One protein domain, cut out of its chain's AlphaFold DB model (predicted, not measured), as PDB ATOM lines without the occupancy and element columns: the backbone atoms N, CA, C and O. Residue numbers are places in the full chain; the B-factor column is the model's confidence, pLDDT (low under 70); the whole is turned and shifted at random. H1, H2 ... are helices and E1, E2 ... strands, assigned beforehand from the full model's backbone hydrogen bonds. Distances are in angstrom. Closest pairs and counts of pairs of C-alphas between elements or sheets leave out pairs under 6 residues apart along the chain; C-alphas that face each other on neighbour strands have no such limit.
ATOM      1  N   HIS A   4     -48.675 -18.695 -14.798       83.81
ATOM      2  CA  HIS A   4     -48.873 -20.043 -15.317       83.81
ATOM      3  C   HIS A   4     -50.233 -20.626 -14.894       83.81
ATOM      4  O   HIS A   4     -51.002 -21.026 -15.759       83.81
ATOM      5  N   ASP A   5     -50.580 -20.583 -13.599       82.25
ATOM      6  CA  ASP A   5     -51.865 -21.110 -13.105       82.25
ATOM      7  C   ASP A   5     -53.071 -20.411 -13.766       82.25
ATOM      8  O   ASP A   5     -54.065 -21.058 -14.084       82.25
ATOM      9  N   VAL A   6     -52.981 -19.090 -13.983       85.75
ATOM     10  CA  VAL A   6     -54.046 -18.313 -14.644       85.75
ATOM     11  C   VAL A   6     -54.187 -18.721 -16.108       85.75
ATOM     12  O   VAL A   6     -55.301 -18.918 -16.589       85.75
ATOM     13  N   VAL A   7     -53.066 -18.852 -16.821       86.88
ATOM     14  CA  VAL A   7     -53.067 -19.247 -18.233       86.88
ATOM     15  C   VAL A   7     -53.551 -20.687 -18.396       86.88
ATOM     16  O   VAL A   7     -54.333 -20.935 -19.306       86.88
ATOM     17  N   GLU A   8     -53.178 -21.615 -17.510       84.31
ATOM     18  CA  GLU A   8     -53.734 -22.975 -17.516       84.31
ATOM     19  C   GLU A   8     -55.251 -22.981 -17.302       84.31
ATOM     20  O   GLU A   8     -55.958 -23.730 -17.971       84.31
ATOM     21  N   GLU A   9     -55.775 -22.174 -16.377       84.94
ATOM     22  CA  GLU A   9     -57.219 -22.106 -16.125       84.94
ATOM     23  C   GLU A   9     -57.978 -21.554 -17.342       84.94
ATOM     24  O   GLU A   9     -58.999 -22.115 -17.742       84.94
ATOM     25  N   MET A  10     -57.440 -20.510 -17.981       86.25
ATOM     26  CA  MET A  10     -57.987 -19.961 -19.226       86.25
ATOM     27  C   MET A  10     -57.907 -20.966 -20.381       86.25
ATOM     28  O   MET A  10     -58.875 -21.118 -21.124       86.25
ATOM     29  N   ALA A  11     -56.779 -21.665 -20.511       85.50
ATOM     30  CA  ALA A  11     -56.579 -22.679 -21.535       85.50
ATOM     31  C   ALA A  11     -57.551 -23.848 -21.352       85.50
ATOM     32  O   ALA A  11     -58.161 -24.261 -22.321       85.50
ATOM     33  N   ARG A  12     -57.811 -24.307 -20.120       81.75
ATOM     34  CA  ARG A  12     -58.806 -25.368 -19.863       81.75
ATOM     35  C   ARG A  12     -60.228 -24.976 -20.253       81.75
ATOM     36  O   ARG A  12     -60.990 -25.831 -20.696       81.75
ATOM     37  N   ALA A  13     -60.606 -23.712 -20.049       80.44
ATOM     38  CA  ALA A  13     -61.912 -23.222 -20.482       80.44
ATOM     39  C   ALA A  13     -62.017 -23.232 -22.015       80.44
ATOM     40  O   ALA A  13     -63.017 -23.704 -22.550       80.44
ATOM     41  N   HIS A  14     -60.957 -22.787 -22.702       83.50
ATOM     42  CA  HIS A  14     -60.860 -22.865 -24.157       83.50
ATOM     43  C   HIS A  14     -60.882 -24.312 -24.654       83.50
ATOM     44  O   HIS A  14     -61.702 -24.637 -25.496       83.50
ATOM     45  N   ASP A  15     -60.056 -25.184 -24.080       79.88
ATOM     46  CA  ASP A  15     -59.929 -26.603 -24.417       79.88
ATOM     47  C   ASP A  15     -61.281 -27.330 -24.376       79.88
ATOM     48  O   ASP A  15     -61.597 -28.115 -25.270       79.88
ATOM     49  N   LEU A  16     -62.114 -27.034 -23.369       77.12
ATOM     50  CA  LEU A  16     -63.448 -27.622 -23.224       77.12
ATOM     51  C   LEU A  16     -64.411 -27.179 -24.338       77.12
ATOM     52  O   LEU A  16     -65.217 -27.977 -24.811       77.12
ATOM     53  N   GLU A  17     -64.354 -25.906 -24.733       75.00
ATOM     54  CA  GLU A  17     -65.169 -25.360 -25.825       75.00
ATOM     55  C   GLU A  17     -64.639 -25.795 -27.195       75.00
ATOM     56  O   GLU A  17     -65.416 -26.038 -28.118       75.00
ATOM     57  N   ALA A  18     -63.317 -25.892 -27.316       70.94
ATOM     58  CA  ALA A  18     -62.599 -26.083 -28.559       70.94
ATOM     59  C   ALA A  18     -62.267 -27.555 -28.860       70.94
ATOM     60  O   ALA A  18     -61.682 -27.848 -29.901       70.94
ATOM     61  N   GLY A  19     -62.610 -28.494 -27.972       70.44
ATOM     62  CA  GLY A  19     -62.210 -29.894 -28.118       70.44
ATOM     63  C   GLY A  19     -60.695 -30.027 -28.322       70.44
ATOM     64  O   GLY A  19     -60.224 -30.751 -29.209       70.44
ATOM     65  N   THR A  20     -59.923 -29.259 -27.561       75.56
ATOM     66  CA  THR A  20     -58.460 -29.246 -27.612       75.56
ATOM     67  C   THR A  20     -57.876 -29.596 -26.247       75.56
ATOM     68  O   THR A  20     -58.582 -29.823 -25.268       75.56
ATOM     69  N   TYR A  21     -56.562 -29.768 -26.205       77.75
ATOM     70  CA  TYR A  21     -55.802 -29.979 -24.987       77.75
ATOM     71  C   TYR A  21     -54.554 -29.118 -25.045       77.75
ATOM     72  O   TYR A  21     -53.730 -29.298 -25.943       77.75
ATOM     73  N   SER A  22     -54.397 -28.227 -24.077       84.75
ATOM     74  CA  SER A  22     -53.316 -27.257 -24.048       84.75
ATOM     75  C   SER A  22     -52.373 -27.483 -22.871       84.75
ATOM     76  O   SER A  22     -52.777 -27.810 -21.753       84.75
ATOM     77  N   LEU A  23     -51.081 -27.283 -23.120       85.88
ATOM     78  CA  LEU A  23     -50.023 -27.285 -22.111       85.88
ATOM     79  C   LEU A  23     -49.326 -25.928 -22.099       85.88
ATOM     80  O   LEU A  23     -48.974 -25.405 -23.157       85.88
ATOM     81  N   ALA A  24     -49.105 -25.376 -20.907       90.06
ATOM     82  CA  ALA A  24     -48.501 -24.060 -20.725       90.06
ATOM     83  C   ALA A  24     -47.086 -24.145 -20.139       90.06
ATOM     84  O   ALA A  24     -46.809 -24.971 -19.272       90.06
ATOM     85  N   SER A  25     -46.188 -23.261 -20.579       91.62
ATOM     86  CA  SER A  25     -44.880 -23.083 -19.944       91.62
ATOM     87  C   SER A  25     -44.994 -22.333 -18.619       91.62
ATOM     88  O   SER A  25     -45.972 -21.631 -18.345       91.62
ATOM     89  N   GLU A  26     -43.929 -22.379 -17.824       89.00
ATOM     90  CA  GLU A  26     -43.701 -21.363 -16.798       89.00
ATOM     91  C   GLU A  26     -43.547 -19.969 -17.428       89.00
ATOM     92  O   GLU A  26     -43.179 -19.818 -18.600       89.00
ATOM     93  N   GLY A  27     -43.792 -18.930 -16.628       88.44
ATOM     94  CA  GLY A  27     -43.646 -17.544 -17.069       88.44
ATOM     95  C   GLY A  27     -42.192 -17.176 -17.395       88.44
ATOM     96  O   GLY A  27     -41.256 -17.495 -16.649       88.44
ATOM     97  N   ALA A  28     -41.988 -16.466 -18.501       88.00
ATOM     98  CA  ALA A  28     -40.705 -15.921 -18.927       88.00
ATOM     99  C   ALA A  28     -40.773 -14.393 -19.029       88.00
ATOM    100  O   ALA A  28     -41.636 -13.838 -19.704       88.00
ATOM    101  N   ARG A  29     -39.834 -13.704 -18.371       86.06
ATOM    102  CA  ARG A  29     -39.684 -12.252 -18.485       86.06
ATOM    103  C   ARG A  29     -38.968 -11.934 -19.796       86.06
ATOM    104  O   ARG A  29     -37.786 -12.239 -19.923       86.06
ATOM    105  N   VAL A  30     -39.666 -11.302 -20.733       85.56
ATOM    106  CA  VAL A  30     -39.103 -10.826 -22.003       85.56
ATOM    107  C   VAL A  30     -39.227  -9.310 -22.029       85.56
ATOM    108  O   VAL A  30     -40.309  -8.757 -22.232       85.56
ATOM    109  N   SER A  31     -38.115  -8.618 -21.782       83.56
ATOM    110  CA  SER A  31     -38.096  -7.160 -21.615       83.56
ATOM    111  C   SER A  31     -39.104  -6.697 -20.542       83.56
ATOM    112  O   SER A  31     -38.917  -6.958 -19.350       83.56
ATOM    113  N   SER A  32     -40.178  -6.010 -20.940       87.38
ATOM    114  CA  SER A  32     -41.237  -5.514 -20.055       87.38
ATOM    115  C   SER A  32     -42.449  -6.442 -19.930       87.38
ATOM    116  O   SER A  32     -43.368  -6.105 -19.188       87.38
ATOM    117  N   TYR A  33     -42.473  -7.568 -20.645       86.25
ATOM    118  CA  TYR A  33     -43.611  -8.485 -20.701       86.25
ATOM    119  C   TYR A  33     -43.328  -9.767 -19.918       86.25
ATOM    120  O   TYR A  33     -42.202 -10.266 -19.911       86.25
ATOM    121  N   ASP A  34     -44.369 -10.312 -19.291       87.12
ATOM    122  CA  ASP A  34     -44.372 -11.685 -18.796       87.12
ATOM    123  C   ASP A  34     -45.080 -12.550 -19.850       87.12
ATOM    124  O   ASP A  34     -46.237 -12.309 -20.195       87.12
ATOM    125  N   VAL A  35     -44.349 -13.505 -20.417       87.81
ATOM    126  CA  VAL A  35     -44.774 -14.336 -21.548       87.81
ATOM    127  C   VAL A  35     -44.947 -15.776 -21.079       87.81
ATOM    128  O   VAL A  35     -44.129 -16.283 -20.313       87.81
ATOM    129  N   VAL A  36     -45.999 -16.438 -21.555       90.50
ATOM    130  CA  VAL A  36     -46.233 -17.877 -21.390       90.50
ATOM    131  C   VAL A  36     -46.391 -18.478 -22.779       90.50
ATOM    132  O   VAL A  36     -47.072 -17.907 -23.630       90.50
ATOM    133  N   PHE A  37     -45.738 -19.610 -23.012       89.94
ATOM    134  CA  PHE A  37     -45.865 -20.380 -24.242       89.94
ATOM    135  C   PHE A  37     -46.948 -21.438 -24.056       89.94
ATOM    136  O   PHE A  37     -47.029 -22.052 -22.995       89.94
ATOM    137  N   LEU A  38     -47.764 -21.648 -25.084       88.75
ATOM    138  CA  LEU A  38     -48.828 -22.647 -25.105       88.75
ATOM    139  C   LEU A  38     -48.584 -23.623 -26.257       88.75
ATOM    140  O   LEU A  38     -48.255 -23.205 -27.367       88.75
ATOM    141  N   LEU A  39     -48.748 -24.914 -25.983       87.06
ATOM    142  CA  LEU A  39     -48.836 -25.970 -26.988       87.06
ATOM    143  C   LEU A  39     -50.238 -26.564 -26.937       87.06
ATOM    144  O   LEU A  39     -50.596 -27.171 -25.931       87.06
ATOM    145  N   GLU A  40     -50.995 -26.398 -28.016       83.56
ATOM    146  CA  GLU A  40     -52.351 -26.926 -28.169       83.56
ATOM    147  C   GLU A  40     -52.353 -28.178 -29.056       83.56
ATOM    148  O   GLU A  40     -51.634 -28.262 -30.056       83.56
ATOM    149  N   PHE A  41     -53.194 -29.145 -28.702       74.81
ATOM    150  CA  PHE A  41     -53.422 -30.376 -29.446       74.81
ATOM    151  C   PHE A  41     -54.920 -30.599 -29.679       74.81
ATOM    152  O   PHE A  41     -55.721 -30.345 -28.790       74.81
ATOM    153  N   THR A  42     -55.320 -31.168 -30.818       68.31
ATOM    154  CA  THR A  42     -56.710 -31.613 -31.029       68.31
ATOM    155  C   THR A  42     -57.022 -32.874 -30.198       68.31
ATOM    156  O   THR A  42     -56.194 -33.791 -30.114       68.31
ATOM    157  N   GLU A  43     -58.207 -32.933 -29.555       55.00
ATOM    158  CA  GLU A  43     -58.577 -33.823 -28.418       55.00
ATOM    159  C   GLU A  43     -58.388 -35.348 -28.590       55.00
ATOM    160  O   GLU A  43     -58.638 -36.119 -27.664       55.00
ATOM    161  N   ILE A  44     -57.949 -35.857 -29.741       48.78
ATOM    162  CA  ILE A  44     -57.898 -37.308 -30.007       48.78
ATOM    163  C   ILE A  44     -56.468 -37.835 -30.216       48.78
ATOM    164  O   ILE A  44     -56.264 -39.056 -30.263       48.78
ATOM    165  N   ALA A  45     -55.456 -36.964 -30.281       47.44
ATOM    166  CA  ALA A  45     -54.084 -37.373 -30.597       47.44
ATOM    167  C   ALA A  45     -53.082 -37.292 -29.431       47.44
ATOM    168  O   ALA A  45     -52.189 -38.138 -29.374       47.44
ATOM    169  N   ALA A  46     -53.211 -36.337 -28.504       44.31
ATOM    170  CA  ALA A  46     -52.104 -36.013 -27.593       44.31
ATOM    171  C   ALA A  46     -52.206 -36.588 -26.174       44.31
ATOM    172  O   ALA A  46     -51.181 -36.948 -25.597       44.31
ATOM    173  N   ALA A  47     -53.410 -36.719 -25.612       41.44
ATOM    174  CA  ALA A  47     -53.557 -37.014 -24.183       41.44
ATOM    175  C   ALA A  47     -53.954 -38.472 -23.860       41.44
ATOM    176  O   ALA A  47     -53.685 -38.946 -22.766       41.44
ATOM    177  N   SER A  48     -54.549 -39.233 -24.787       49.00
ATOM    178  CA  SER A  48     -55.168 -40.532 -24.438       49.00
ATOM    179  C   SER A  48     -54.624 -41.765 -25.165       49.00
ATOM    180  O   SER A  48     -54.982 -42.885 -24.800       49.00
ATOM    181  N   ARG A  49     -53.773 -41.621 -26.193       54.31
ATOM    182  CA  ARG A  49     -53.379 -42.785 -27.014       54.31
ATOM    183  C   ARG A  49     -52.201 -43.591 -26.461       54.31
ATOM    184  O   ARG A  49     -52.180 -44.799 -26.699       54.31
ATOM    185  N   ASP A  50     -51.278 -42.973 -25.725       59.91
ATOM    186  CA  ASP A  50     -50.099 -43.655 -25.145       59.91
ATOM    187  C   ASP A  50     -49.771 -43.201 -23.718       59.91
ATOM    188  O   ASP A  50     -48.773 -43.629 -23.141       59.91
ATOM    189  N   GLY A  51     -50.592 -42.308 -23.161       72.06
ATOM    190  CA  GLY A  51     -50.519 -41.914 -21.765       72.06
ATOM    191  C   GLY A  51     -51.436 -42.771 -20.900       72.06
ATOM    192  O   GLY A  51     -52.414 -43.351 -21.371       72.06
ATOM    193  N   VAL A  52     -51.124 -42.840 -19.615       78.38
ATOM    194  CA  VAL A  52     -51.928 -43.511 -18.595       78.38
ATOM    195  C   VAL A  52     -52.523 -42.474 -17.661       78.38
ATOM    196  O   VAL A  52     -51.847 -41.530 -17.254       78.38
ATOM    197  N   MET A  53     -53.797 -42.647 -17.320       81.00
ATOM    198  CA  MET A  53     -54.443 -41.831 -16.297       81.00
ATOM    199  C   MET A  53     -53.930 -42.256 -14.923       81.00
ATOM    200  O   MET A  53     -54.042 -43.426 -14.551       81.00
ATOM    201  N   MET A  54     -53.390 -41.304 -14.172       78.81
ATOM    202  CA  MET A  54     -52.916 -41.491 -12.806       78.81
ATOM    203  C   MET A  54     -53.549 -40.452 -11.884       78.81
ATOM    204  O   MET A  54     -53.846 -39.332 -12.296       78.81
ATOM    205  N   LEU A  55     -53.776 -40.826 -10.626       78.25
ATOM    206  CA  LEU A  55     -54.346 -39.930  -9.625       78.25
ATOM    207  C   LEU A  55     -53.218 -39.160  -8.932       78.25
ATOM    208  O   LEU A  55     -52.382 -39.756  -8.260       78.25
ATOM    209  N   GLY A  56     -53.202 -37.841  -9.095       72.69
ATOM    210  CA  GLY A  56     -52.268 -36.943  -8.428       72.69
ATOM    211  C   GLY A  56     -52.905 -36.113  -7.311       72.69
ATOM    212  O   GLY A  56     -54.124 -36.123  -7.132       72.69
ATOM    213  N   PRO A  57     -52.101 -35.307  -6.591       68.38
ATOM    214  CA  PRO A  57     -52.588 -34.445  -5.509       68.38
ATOM    215  C   PRO A  57     -53.642 -33.416  -5.947       68.38
ATOM    216  O   PRO A  57     -54.474 -33.006  -5.144       68.38
ATOM    217  N   LYS A  58     -53.598 -32.988  -7.217       69.50
ATOM    218  CA  LYS A  58     -54.539 -32.027  -7.821       69.50
ATOM    219  C   LYS A  58     -55.675 -32.702  -8.615       69.50
ATOM    220  O   LYS A  58     -56.415 -32.003  -9.300       69.50
ATOM    221  N   GLY A  59     -55.815 -34.028  -8.533       75.31
ATOM    222  CA  GLY A  59     -56.795 -34.810  -9.294       75.31
ATOM    223  C   GLY A  59     -56.156 -35.732 -10.333       75.31
ATOM    224  O   GLY A  59     -54.949 -35.976 -10.314       75.31
ATOM    225  N   GLU A  60     -56.982 -36.283 -11.217       76.38
ATOM    226  CA  GLU A  60     -56.526 -37.176 -12.282       76.38
ATOM    227  C   GLU A  60     -55.687 -36.428 -13.323       76.38
ATOM    228  O   GLU A  60     -55.983 -35.295 -13.702       76.38
ATOM    229  N   THR A  61     -54.628 -37.072 -13.805       78.38
ATOM    230  CA  THR A  61     -53.764 -36.522 -14.842       78.38
ATOM    231  C   THR A  61     -53.241 -37.614 -15.759       78.38
ATOM    232  O   THR A  61     -53.038 -38.756 -15.352       78.38
ATOM    233  N   VAL A  62     -53.004 -37.254 -17.014       79.94
ATOM    234  CA  VAL A  62     -52.325 -38.119 -17.978       79.94
ATOM    235  C   VAL A  62     -50.824 -38.086 -17.707       79.94
ATOM    236  O   VAL A  62     -50.244 -37.008 -17.569       79.94
ATOM    237  N   VAL A  63     -50.189 -39.254 -17.713       83.69
ATOM    238  CA  VAL A  63     -48.731 -39.424 -17.707       83.69
ATOM    239  C   VAL A  63     -48.326 -40.166 -18.978       83.69
ATOM    240  O   VAL A  63     -48.824 -41.258 -19.236       83.69
ATOM    241  N   GLY A  64     -47.449 -39.586 -19.798       87.25
ATOM    242  CA  GLY A  64     -47.036 -40.184 -21.069       87.25
ATOM    243  C   GLY A  64     -45.938 -39.398 -21.779       87.25
ATOM    244  O   GLY A  64     -45.690 -38.235 -21.458       87.25
ATOM    245  N   LEU A  65     -45.291 -40.030 -22.764       87.81
ATOM    246  CA  LEU A  65     -44.114 -39.461 -23.432       87.81
ATOM    247  C   LEU A  65     -44.407 -38.145 -24.166       87.81
ATOM    248  O   LEU A  65     -43.580 -37.243 -24.122       87.81
ATOM    249  N   ILE A  66     -45.574 -38.015 -24.812       84.56
ATOM    250  CA  ILE A  66     -45.953 -36.781 -25.527       84.56
ATOM    251  C   ILE A  66     -46.014 -35.611 -24.549       84.56
ATOM    252  O   ILE A  66     -45.334 -34.615 -24.758       84.56
ATOM    253  N   LYS A  67     -46.751 -35.766 -23.443       85.94
ATOM    254  CA  LYS A  67     -46.861 -34.734 -22.409       85.94
ATOM    255  C   LYS A  67     -45.497 -34.375 -21.813       85.94
ATOM    256  O   LYS A  67     -45.185 -33.195 -21.690       85.94
ATOM    257  N   ALA A  68     -44.667 -35.374 -21.505       90.56
ATOM    258  CA  ALA A  68     -43.319 -35.141 -20.992       90.56
ATOM    259  C   ALA A  68     -42.442 -34.373 -22.000       90.56
ATOM    260  O   ALA A  68     -41.749 -33.430 -21.623       90.56
ATOM    261  N   ALA A  69     -42.513 -34.716 -23.289       90.81
ATOM    262  CA  ALA A  69     -41.796 -34.008 -24.348       90.81
ATOM    263  C   ALA A  69     -42.307 -32.575 -24.533       90.81
ATOM    264  O   ALA A  69     -41.505 -31.661 -24.716       90.81
ATOM    265  N   SER A  70     -43.619 -32.360 -24.429       89.00
ATOM    266  CA  SER A  70     -44.223 -31.028 -24.451       89.00
ATOM    267  C   SER A  70     -43.748 -30.169 -23.285       89.00
ATOM    268  O   SER A  70     -43.382 -29.022 -23.513       89.00
ATOM    269  N   HIS A  71     -43.680 -30.713 -22.065       90.00
ATOM    270  CA  HIS A  71     -43.130 -29.997 -20.910       90.00
ATOM    271  C   HIS A  71     -41.664 -29.610 -21.133       90.00
ATOM    272  O   HIS A  71     -41.314 -28.444 -20.980       90.00
ATOM    273  N   VAL A  72     -40.818 -30.548 -21.576       92.38
ATOM    274  CA  VAL A  72     -39.397 -30.270 -21.860       92.38
ATOM    275  C   VAL A  72     -39.239 -29.197 -22.941       92.38
ATOM    276  O   VAL A  72     -38.389 -28.313 -22.824       92.38
ATOM    277  N   LEU A  73     -40.065 -29.248 -23.989       91.38
ATOM    278  CA  LEU A  73     -40.067 -28.243 -25.047       91.38
ATOM    279  C   LEU A  73     -40.505 -26.869 -24.522       91.38
ATOM    280  O   LEU A  73     -39.831 -25.878 -24.790       91.38
ATOM    281  N   LEU A  74     -41.593 -26.801 -23.755       91.81
ATOM    282  CA  LEU A  74     -42.104 -25.565 -23.154       91.81
ATOM    283  C   LEU A  74     -41.097 -24.943 -22.179       91.81
ATOM    284  O   LEU A  74     -40.856 -23.738 -22.241       91.81
ATOM    285  N   ASP A  75     -40.455 -25.755 -21.341       90.94
ATOM    286  CA  ASP A  75     -39.390 -25.314 -20.439       90.94
ATOM    287  C   ASP A  75     -38.198 -24.762 -21.217       90.94
ATOM    288  O   ASP A  75     -37.615 -23.735 -20.848       90.94
ATOM    289  N   ARG A  76     -37.849 -25.404 -22.337       89.06
ATOM    290  CA  ARG A  76     -36.796 -24.911 -23.219       89.06
ATOM    291  C   ARG A  76     -37.177 -23.574 -23.843       89.06
ATOM    292  O   ARG A  76     -36.367 -22.653 -23.786       89.06
ATOM    293  N   LEU A  77     -38.387 -23.444 -24.386       88.81
ATOM    294  CA  LEU A  77     -38.896 -22.193 -24.957       88.81
ATOM    295  C   LEU A  77     -38.872 -21.064 -23.920       88.81
ATOM    296  O   LEU A  77     -38.298 -20.005 -24.178       88.81
ATOM    297  N   ALA A  78     -39.393 -21.314 -22.718       89.38
ATOM    298  CA  ALA A  78     -39.371 -20.353 -21.621       89.38
ATOM    299  C   ALA A  78     -37.939 -19.979 -21.204       89.38
ATOM    300  O   ALA A  78     -37.648 -18.808 -20.957       89.38
ATOM    301  N   SER A  79     -37.018 -20.945 -21.155       88.12
ATOM    302  CA  SER A  79     -35.613 -20.683 -20.833       88.12
ATOM    303  C   SER A  79     -34.894 -19.873 -21.913       88.12
ATOM    304  O   SER A  79     -34.049 -19.047 -21.575       88.12
ATOM    305  N   GLU A  80     -35.178 -20.110 -23.192       86.12
ATOM    306  CA  GLU A  80     -34.598 -19.351 -24.306       86.12
ATOM    307  C   GLU A  80     -35.169 -17.932 -24.377       86.12
ATOM    308  O   GLU A  80     -34.431 -16.984 -24.636       86.12
ATOM    309  N   ALA A  81     -36.456 -17.765 -24.068       86.31
ATOM    310  CA  ALA A  81     -37.110 -16.461 -24.008       86.31
ATOM    311  C   ALA A  81     -36.522 -15.550 -22.920       86.31
ATOM    312  O   ALA A  81     -36.476 -14.337 -23.092       86.31
ATOM    313  N   ARG A  82     -36.020 -16.126 -21.818       86.94
ATOM    314  CA  ARG A  82     -35.336 -15.382 -20.744       86.94
ATOM    315  C   ARG A  82     -33.943 -14.865 -21.139       86.94
ATOM    316  O   ARG A  82     -33.333 -14.146 -20.350       86.94
ATOM    317  N   LYS A  83     -33.405 -15.247 -22.303       84.69
ATOM    318  CA  LYS A  83     -32.108 -14.754 -22.794       84.69
ATOM    319  C   LYS A  83     -32.258 -13.377 -23.446       84.69
ATOM    320  O   LYS A  83     -33.339 -13.011 -23.890       84.69
ATOM    321  N   GLU A  84     -31.152 -12.635 -23.538       72.62
ATOM    322  CA  GLU A  84     -31.129 -11.263 -24.079       72.62
ATOM    323  C   GLU A  84     -31.672 -11.172 -25.522       72.62
ATOM    324  O   GLU A  84     -32.389 -10.228 -25.842       72.62
ATOM    325  N   ASP A  85     -31.430 -12.196 -26.347       73.56
ATOM    326  CA  ASP A  85     -31.950 -12.328 -27.716       73.56
ATOM    327  C   ASP A  85     -33.123 -13.329 -27.775       73.56
ATOM    328  O   ASP A  85     -33.042 -14.309 -28.514       73.56
ATOM    329  N   ALA A  86     -34.163 -13.131 -26.954       73.56
ATOM    330  CA  ALA A  86     -35.344 -13.992 -26.739       73.56
ATOM    331  C   ALA A  86     -35.719 -14.948 -27.901       73.56
ATOM    332  O   ALA A  86     -36.622 -14.685 -28.693       73.56
ATOM    333  N   GLY A  87     -35.015 -16.078 -28.012       65.00
ATOM    334  CA  GLY A  87     -35.225 -17.075 -29.065       65.00
ATOM    335  C   GLY A  87     -34.870 -16.669 -30.509       65.00
ATOM    336  O   GLY A  87     -35.151 -17.454 -31.409       65.00
ATOM    337  N   PHE A  88     -34.212 -15.528 -30.776       61.28
ATOM    338  CA  PHE A  88     -33.924 -15.020 -32.139       61.28
ATOM    339  C   PHE A  88     -33.153 -16.012 -33.037       61.28
ATOM    340  O   PHE A  88     -33.185 -15.911 -34.262       61.28
ATOM    341  N   ARG A  89     -32.451 -16.986 -32.443       61.28
ATOM    342  CA  ARG A  89     -31.722 -18.051 -33.156       61.28
ATOM    343  C   ARG A  89     -32.153 -19.462 -32.762       61.28
ATOM    344  O   ARG A  89     -31.380 -20.400 -32.960       61.28
ATOM    345  N   LEU A  90     -33.338 -19.624 -32.177       67.31
ATOM    346  CA  LEU A  90     -33.824 -20.951 -31.829       67.31
ATOM    347  C   LEU A  90     -34.168 -21.713 -33.112       67.31
ATOM    348  O   LEU A  90     -35.125 -21.388 -33.807       67.31
ATOM    349  N   GLY A  91     -33.367 -22.724 -33.429       64.44
ATOM    350  CA  GLY A  91     -33.644 -23.662 -34.504       64.44
ATOM    351  C   GLY A  91     -33.460 -25.069 -33.979       64.44
ATOM    352  O   GLY A  91     -32.320 -25.464 -33.747       64.44
ATOM    353  N   ILE A  92     -34.566 -25.798 -33.811       70.44
ATOM    354  CA  ILE A  92     -34.547 -27.183 -33.338       70.44
ATOM    355  C   ILE A  92     -33.988 -28.062 -34.452       70.44
ATOM    356  O   ILE A  92     -34.638 -28.289 -35.470       70.44
ATOM    357  N   LYS A  93     -32.753 -28.531 -34.280       74.38
ATOM    358  CA  LYS A  93     -32.104 -29.464 -35.217       74.38
ATOM    359  C   LYS A  93     -32.343 -30.911 -34.788       74.38
ATOM    360  O   LYS A  93     -32.605 -31.170 -33.619       74.38
ATOM    361  N   ASN A  94     -32.130 -31.875 -35.686       67.19
ATOM    362  CA  ASN A  94     -32.321 -33.306 -35.384       67.19
ATOM    363  C   ASN A  94     -31.605 -33.782 -34.105       67.19
ATOM    364  O   ASN A  94     -32.199 -34.487 -33.298       67.19
ATOM    365  N   GLY A  95     -30.360 -33.351 -33.867       70.88
ATOM    366  CA  GLY A  95     -29.634 -33.709 -32.639       70.88
ATOM    367  C   GLY A  95     -30.221 -33.099 -31.358       70.88
ATOM    368  O   GLY A  95     -29.993 -33.618 -30.270       70.88
ATOM    369  N   GLU A  96     -30.989 -32.015 -31.467       80.69
ATOM    370  CA  GLU A  96     -31.715 -31.418 -30.343       80.69
ATOM    371  C   GLU A  96     -33.039 -32.148 -30.083       80.69
ATOM    372  O   GLU A  96     -33.446 -32.253 -28.929       80.69
ATOM    373  N   ILE A  97     -33.666 -32.731 -31.113       83.50
ATOM    374  CA  ILE A  97     -34.859 -33.581 -30.954       83.50
ATOM    375  C   ILE A  97     -34.532 -34.792 -30.076       83.50
ATOM    376  O   ILE A  97     -35.261 -35.076 -29.130       83.50
ATOM    377  N   GLU A  98     -33.413 -35.475 -30.331       86.12
ATOM    378  CA  GLU A  98     -32.976 -36.603 -29.497       86.12
ATOM    379  C   GLU A  98     -32.730 -36.183 -28.042       86.12
ATOM    380  O   GLU A  98     -33.108 -36.905 -27.124       86.12
ATOM    381  N   GLN A  99     -32.156 -34.997 -27.811       87.88
ATOM    382  CA  GLN A  99     -31.949 -34.465 -26.459       87.88
ATOM    383  C   GLN A  99     -33.268 -34.155 -25.748       87.88
ATOM    384  O   GLN A  99     -33.420 -34.501 -24.577       87.88
ATOM    385  N   ILE A 100     -34.227 -33.551 -26.456       90.62
ATOM    386  CA  ILE A 100     -35.577 -33.307 -25.936       90.62
ATOM    387  C   ILE A 100     -36.242 -34.634 -25.580       90.62
ATOM    388  O   ILE A 100     -36.817 -34.751 -24.502       90.62
ATOM    389  N   LEU A 101     -36.132 -35.648 -26.442       91.31
ATOM    390  CA  LEU A 101     -36.691 -36.971 -26.177       91.31
ATOM    391  C   LEU A 101     -36.030 -37.630 -24.965       91.31
ATOM    392  O   LEU A 101     -36.747 -38.105 -24.095       91.31
ATOM    393  N   MET A 102     -34.699 -37.630 -24.853       93.12
ATOM    394  CA  MET A 102     -34.006 -38.186 -23.681       93.12
ATOM    395  C   MET A 102     -34.463 -37.515 -22.378       93.12
ATOM    396  O   MET A 102     -34.869 -38.213 -21.449       93.12
ATOM    397  N   ALA A 103     -34.506 -36.180 -22.346       93.81
ATOM    398  CA  ALA A 103     -35.020 -35.428 -21.200       93.81
ATOM    399  C   ALA A 103     -36.511 -35.710 -20.937       93.81
ATOM    400  O   ALA A 103     -36.935 -35.794 -19.788       93.81
ATOM    401  N   ALA A 104     -37.318 -35.922 -21.980       93.75
ATOM    402  CA  ALA A 104     -38.714 -36.330 -21.833       93.75
ATOM    403  C   ALA A 104     -38.839 -37.730 -21.216       93.75
ATOM    404  O   ALA A 104     -39.753 -37.979 -20.435       93.75
ATOM    405  N   GLY A 105     -37.920 -38.641 -21.544       94.38
ATOM    406  CA  GLY A 105     -37.816 -39.957 -20.917       94.38
ATOM    407  C   GLY A 105     -37.524 -39.860 -19.422       94.38
ATOM    408  O   GLY A 105     -38.184 -40.536 -18.635       94.38
ATOM    409  N   GLU A 106     -36.594 -38.991 -19.025       93.94
ATOM    410  CA  GLU A 106     -36.310 -38.693 -17.614       93.94
ATOM    411  C   GLU A 106     -37.551 -38.150 -16.899       93.94
ATOM    412  O   GLU A 106     -38.003 -38.754 -15.925       93.94
ATOM    413  N   THR A 107     -38.155 -37.084 -17.437       92.44
ATOM    414  CA  THR A 107     -39.379 -36.468 -16.900       92.44
ATOM    415  C   THR A 107     -40.509 -37.484 -16.761       92.44
ATOM    416  O   THR A 107     -41.181 -37.521 -15.737       92.44
ATOM    417  N   LEU A 108     -40.700 -38.359 -17.750       92.62
ATOM    418  CA  LEU A 108     -41.739 -39.384 -17.709       92.62
ATOM    419  C   LEU A 108     -41.516 -40.408 -16.588       92.62
ATOM    420  O   LEU A 108     -42.467 -40.802 -15.915       92.62
ATOM    421  N   ILE A 109     -40.282 -40.878 -16.396       92.88
ATOM    422  CA  ILE A 109     -39.977 -41.824 -15.315       92.88
ATOM    423  C   ILE A 109     -40.106 -41.151 -13.947       92.88
ATOM    424  O   ILE A 109     -40.581 -41.783 -13.002       92.88
ATOM    425  N   ASP A 110     -39.731 -39.879 -13.839       90.00
ATOM    426  CA  ASP A 110     -39.939 -39.085 -12.631       90.00
ATOM    427  C   ASP A 110     -41.432 -38.887 -12.336       90.00
ATOM    428  O   ASP A 110     -41.851 -39.115 -11.202       90.00
ATOM    429  N   ASP A 111     -42.255 -38.585 -13.344       88.25
ATOM    430  CA  ASP A 111     -43.713 -38.502 -13.207       88.25
ATOM    431  C   ASP A 111     -44.305 -39.847 -12.757       88.25
ATOM    432  O   ASP A 111     -45.080 -39.902 -11.802       88.25
ATOM    433  N   LEU A 112     -43.910 -40.963 -13.382       88.62
ATOM    434  CA  LEU A 112     -44.368 -42.294 -12.971       88.62
ATOM    435  C   LEU A 112     -43.996 -42.594 -11.513       88.62
ATOM    436  O   LEU A 112     -44.834 -43.106 -10.769       88.62
ATOM    437  N   GLN A 113     -42.779 -42.249 -11.074       87.19
ATOM    438  CA  GLN A 113     -42.389 -42.357  -9.664       87.19
ATOM    439  C   GLN A 113     -43.255 -41.458  -8.776       87.19
ATOM    440  O   GLN A 113     -43.734 -41.923  -7.741       87.19
ATOM    441  N   PHE A 114     -43.494 -40.214  -9.194       85.06
ATOM    442  CA  PHE A 114     -44.280 -39.230  -8.459       85.06
ATOM    443  C   PHE A 114     -45.698 -39.707  -8.184       85.06
ATOM    444  O   PHE A 114     -46.118 -39.797  -7.028       85.06
ATOM    445  N   TYR A 115     -46.422 -40.059  -9.243       82.56
ATOM    446  CA  TYR A 115     -47.830 -40.429  -9.147       82.56
ATOM    447  C   TYR A 115     -48.043 -41.825  -8.564       82.56
ATOM    448  O   TYR A 115     -49.114 -42.107  -8.037       82.56
ATOM    449  N   THR A 116     -47.032 -42.694  -8.617       77.75
ATOM    450  CA  THR A 116     -47.087 -44.000  -7.947       77.75
ATOM    451  C   THR A 116     -46.808 -43.864  -6.458       77.75
ATOM    452  O   THR A 116     -47.469 -44.514  -5.652       77.75
ATOM    453  N   ARG A 117     -45.817 -43.043  -6.077       72.94
ATOM    454  CA  ARG A 117     -45.324 -43.038  -4.701       72.94
ATOM    455  C   ARG A 117     -45.917 -41.993  -3.778       72.94
ATOM    456  O   ARG A 117     -45.962 -42.209  -2.569       72.94
ATOM    457  N   ASN A 118     -46.371 -40.873  -4.333       66.25
ATOM    458  CA  ASN A 118     -46.891 -39.748  -3.563       66.25
ATOM    459  C   ASN A 118     -45.923 -39.261  -2.448       66.25
ATOM    460  O   ASN A 118     -46.371 -38.736  -1.428       66.25
TER     461      ASN A 118
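This is residues 4 to 118 of the 493 residues of an uncharacterized protein of Pyxidicoccus fallax (UniProt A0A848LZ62). A helix, H2, runs through the middle, between a narrow two-stranded ribbon, E1 with E4, and a longer helix, H3, that crosses it steeply. H1 covers the ribbon on the side away from H2, the small hairpin E2 and E3 lies near the last part of H2, and the hairpin E5 and E6 packs on the later part of H3. The printed part has 115 residues, with three named helices and six named strands in the order H1 E1 E2 E3 E4 E5 E6 H2 H3; the strands form three separate antiparallel pairs. The class is mixed, helices and strands. The whole is compact, with a radius of gyration of the C-alphas of 15.0 A and spans of 40 by 34 by 27 A.

E1, residues 20 to 24, and E4, residues 38 to 42, are antiparallel neighbours at 161 degrees, with N 21 and O 41 2.8 A apart, within hydrogen-bond range. The closest C-alphas of H1, residues 4 to 18, and E1 are those of Asp 15 and Tyr 21, 5.4 A apart; H1 and E4 are near each other, with 8 pairs of C-alphas within 10 A. The closest C-alphas of E1 and H2, residues 65 to 81, are those of Ala 24 and Leu 74, at 7.0 A. E2, residues 28 to 30, and E3, residues 33 to 35, form a hairpin, with N 30 and O 33 at 2.9 A; E3 runs on into E4 across a break of 2 residues, at 34 degrees. The closest C-alphas of E2 and H2 are those of Ala 28 and Ala 78, at 5.4 A. H3, residues 94 to 117, touches H2 with residues 100 to 108 alone, closest at the C-alphas of Ala 69 and Ala 104, 4.6 A; they run opposite ways at a steep tilt of 63 degrees. E5, residues 52 to 56, and E6, residues 59 to 63, form a hairpin, with N 54 and O 61 at 2.8 A. The closest C-alphas of E5 and H3 are those of Gly 56 and Tyr 115, at 5.7 A. H1 is apart from H2 and from H3. Every O i to N i+4 pair is within hydrogen-bond range in H1 and H2, and 19 of 20 are in H3.

H1 begins at C-alpha 4 (-48.873, -20.043, -15.317) and measures 20.0 A. E1 measures 13.2 A, E4 13.3 A, E5 12.1 A, E6 12.5 A, E2 6.2 A and E3 6.0 A. H2 measures 24.0 A from C-alpha 65 (-44.114, -39.461, -23.432). H3 measures 34.7 A and ends at C-alpha 117 (-45.324, -43.038, -4.701).

The C-alphas farthest apart are those of Phe 88 and Arg 117, 40.8 A. The printed part has no cut. The link from H2 to H3, residues 82 to 93, is long. Mean pLDDT of the printed part is 80.4; residues 42 to 50, 57 to 58, 87 to 91, 94 and 118 are under 70.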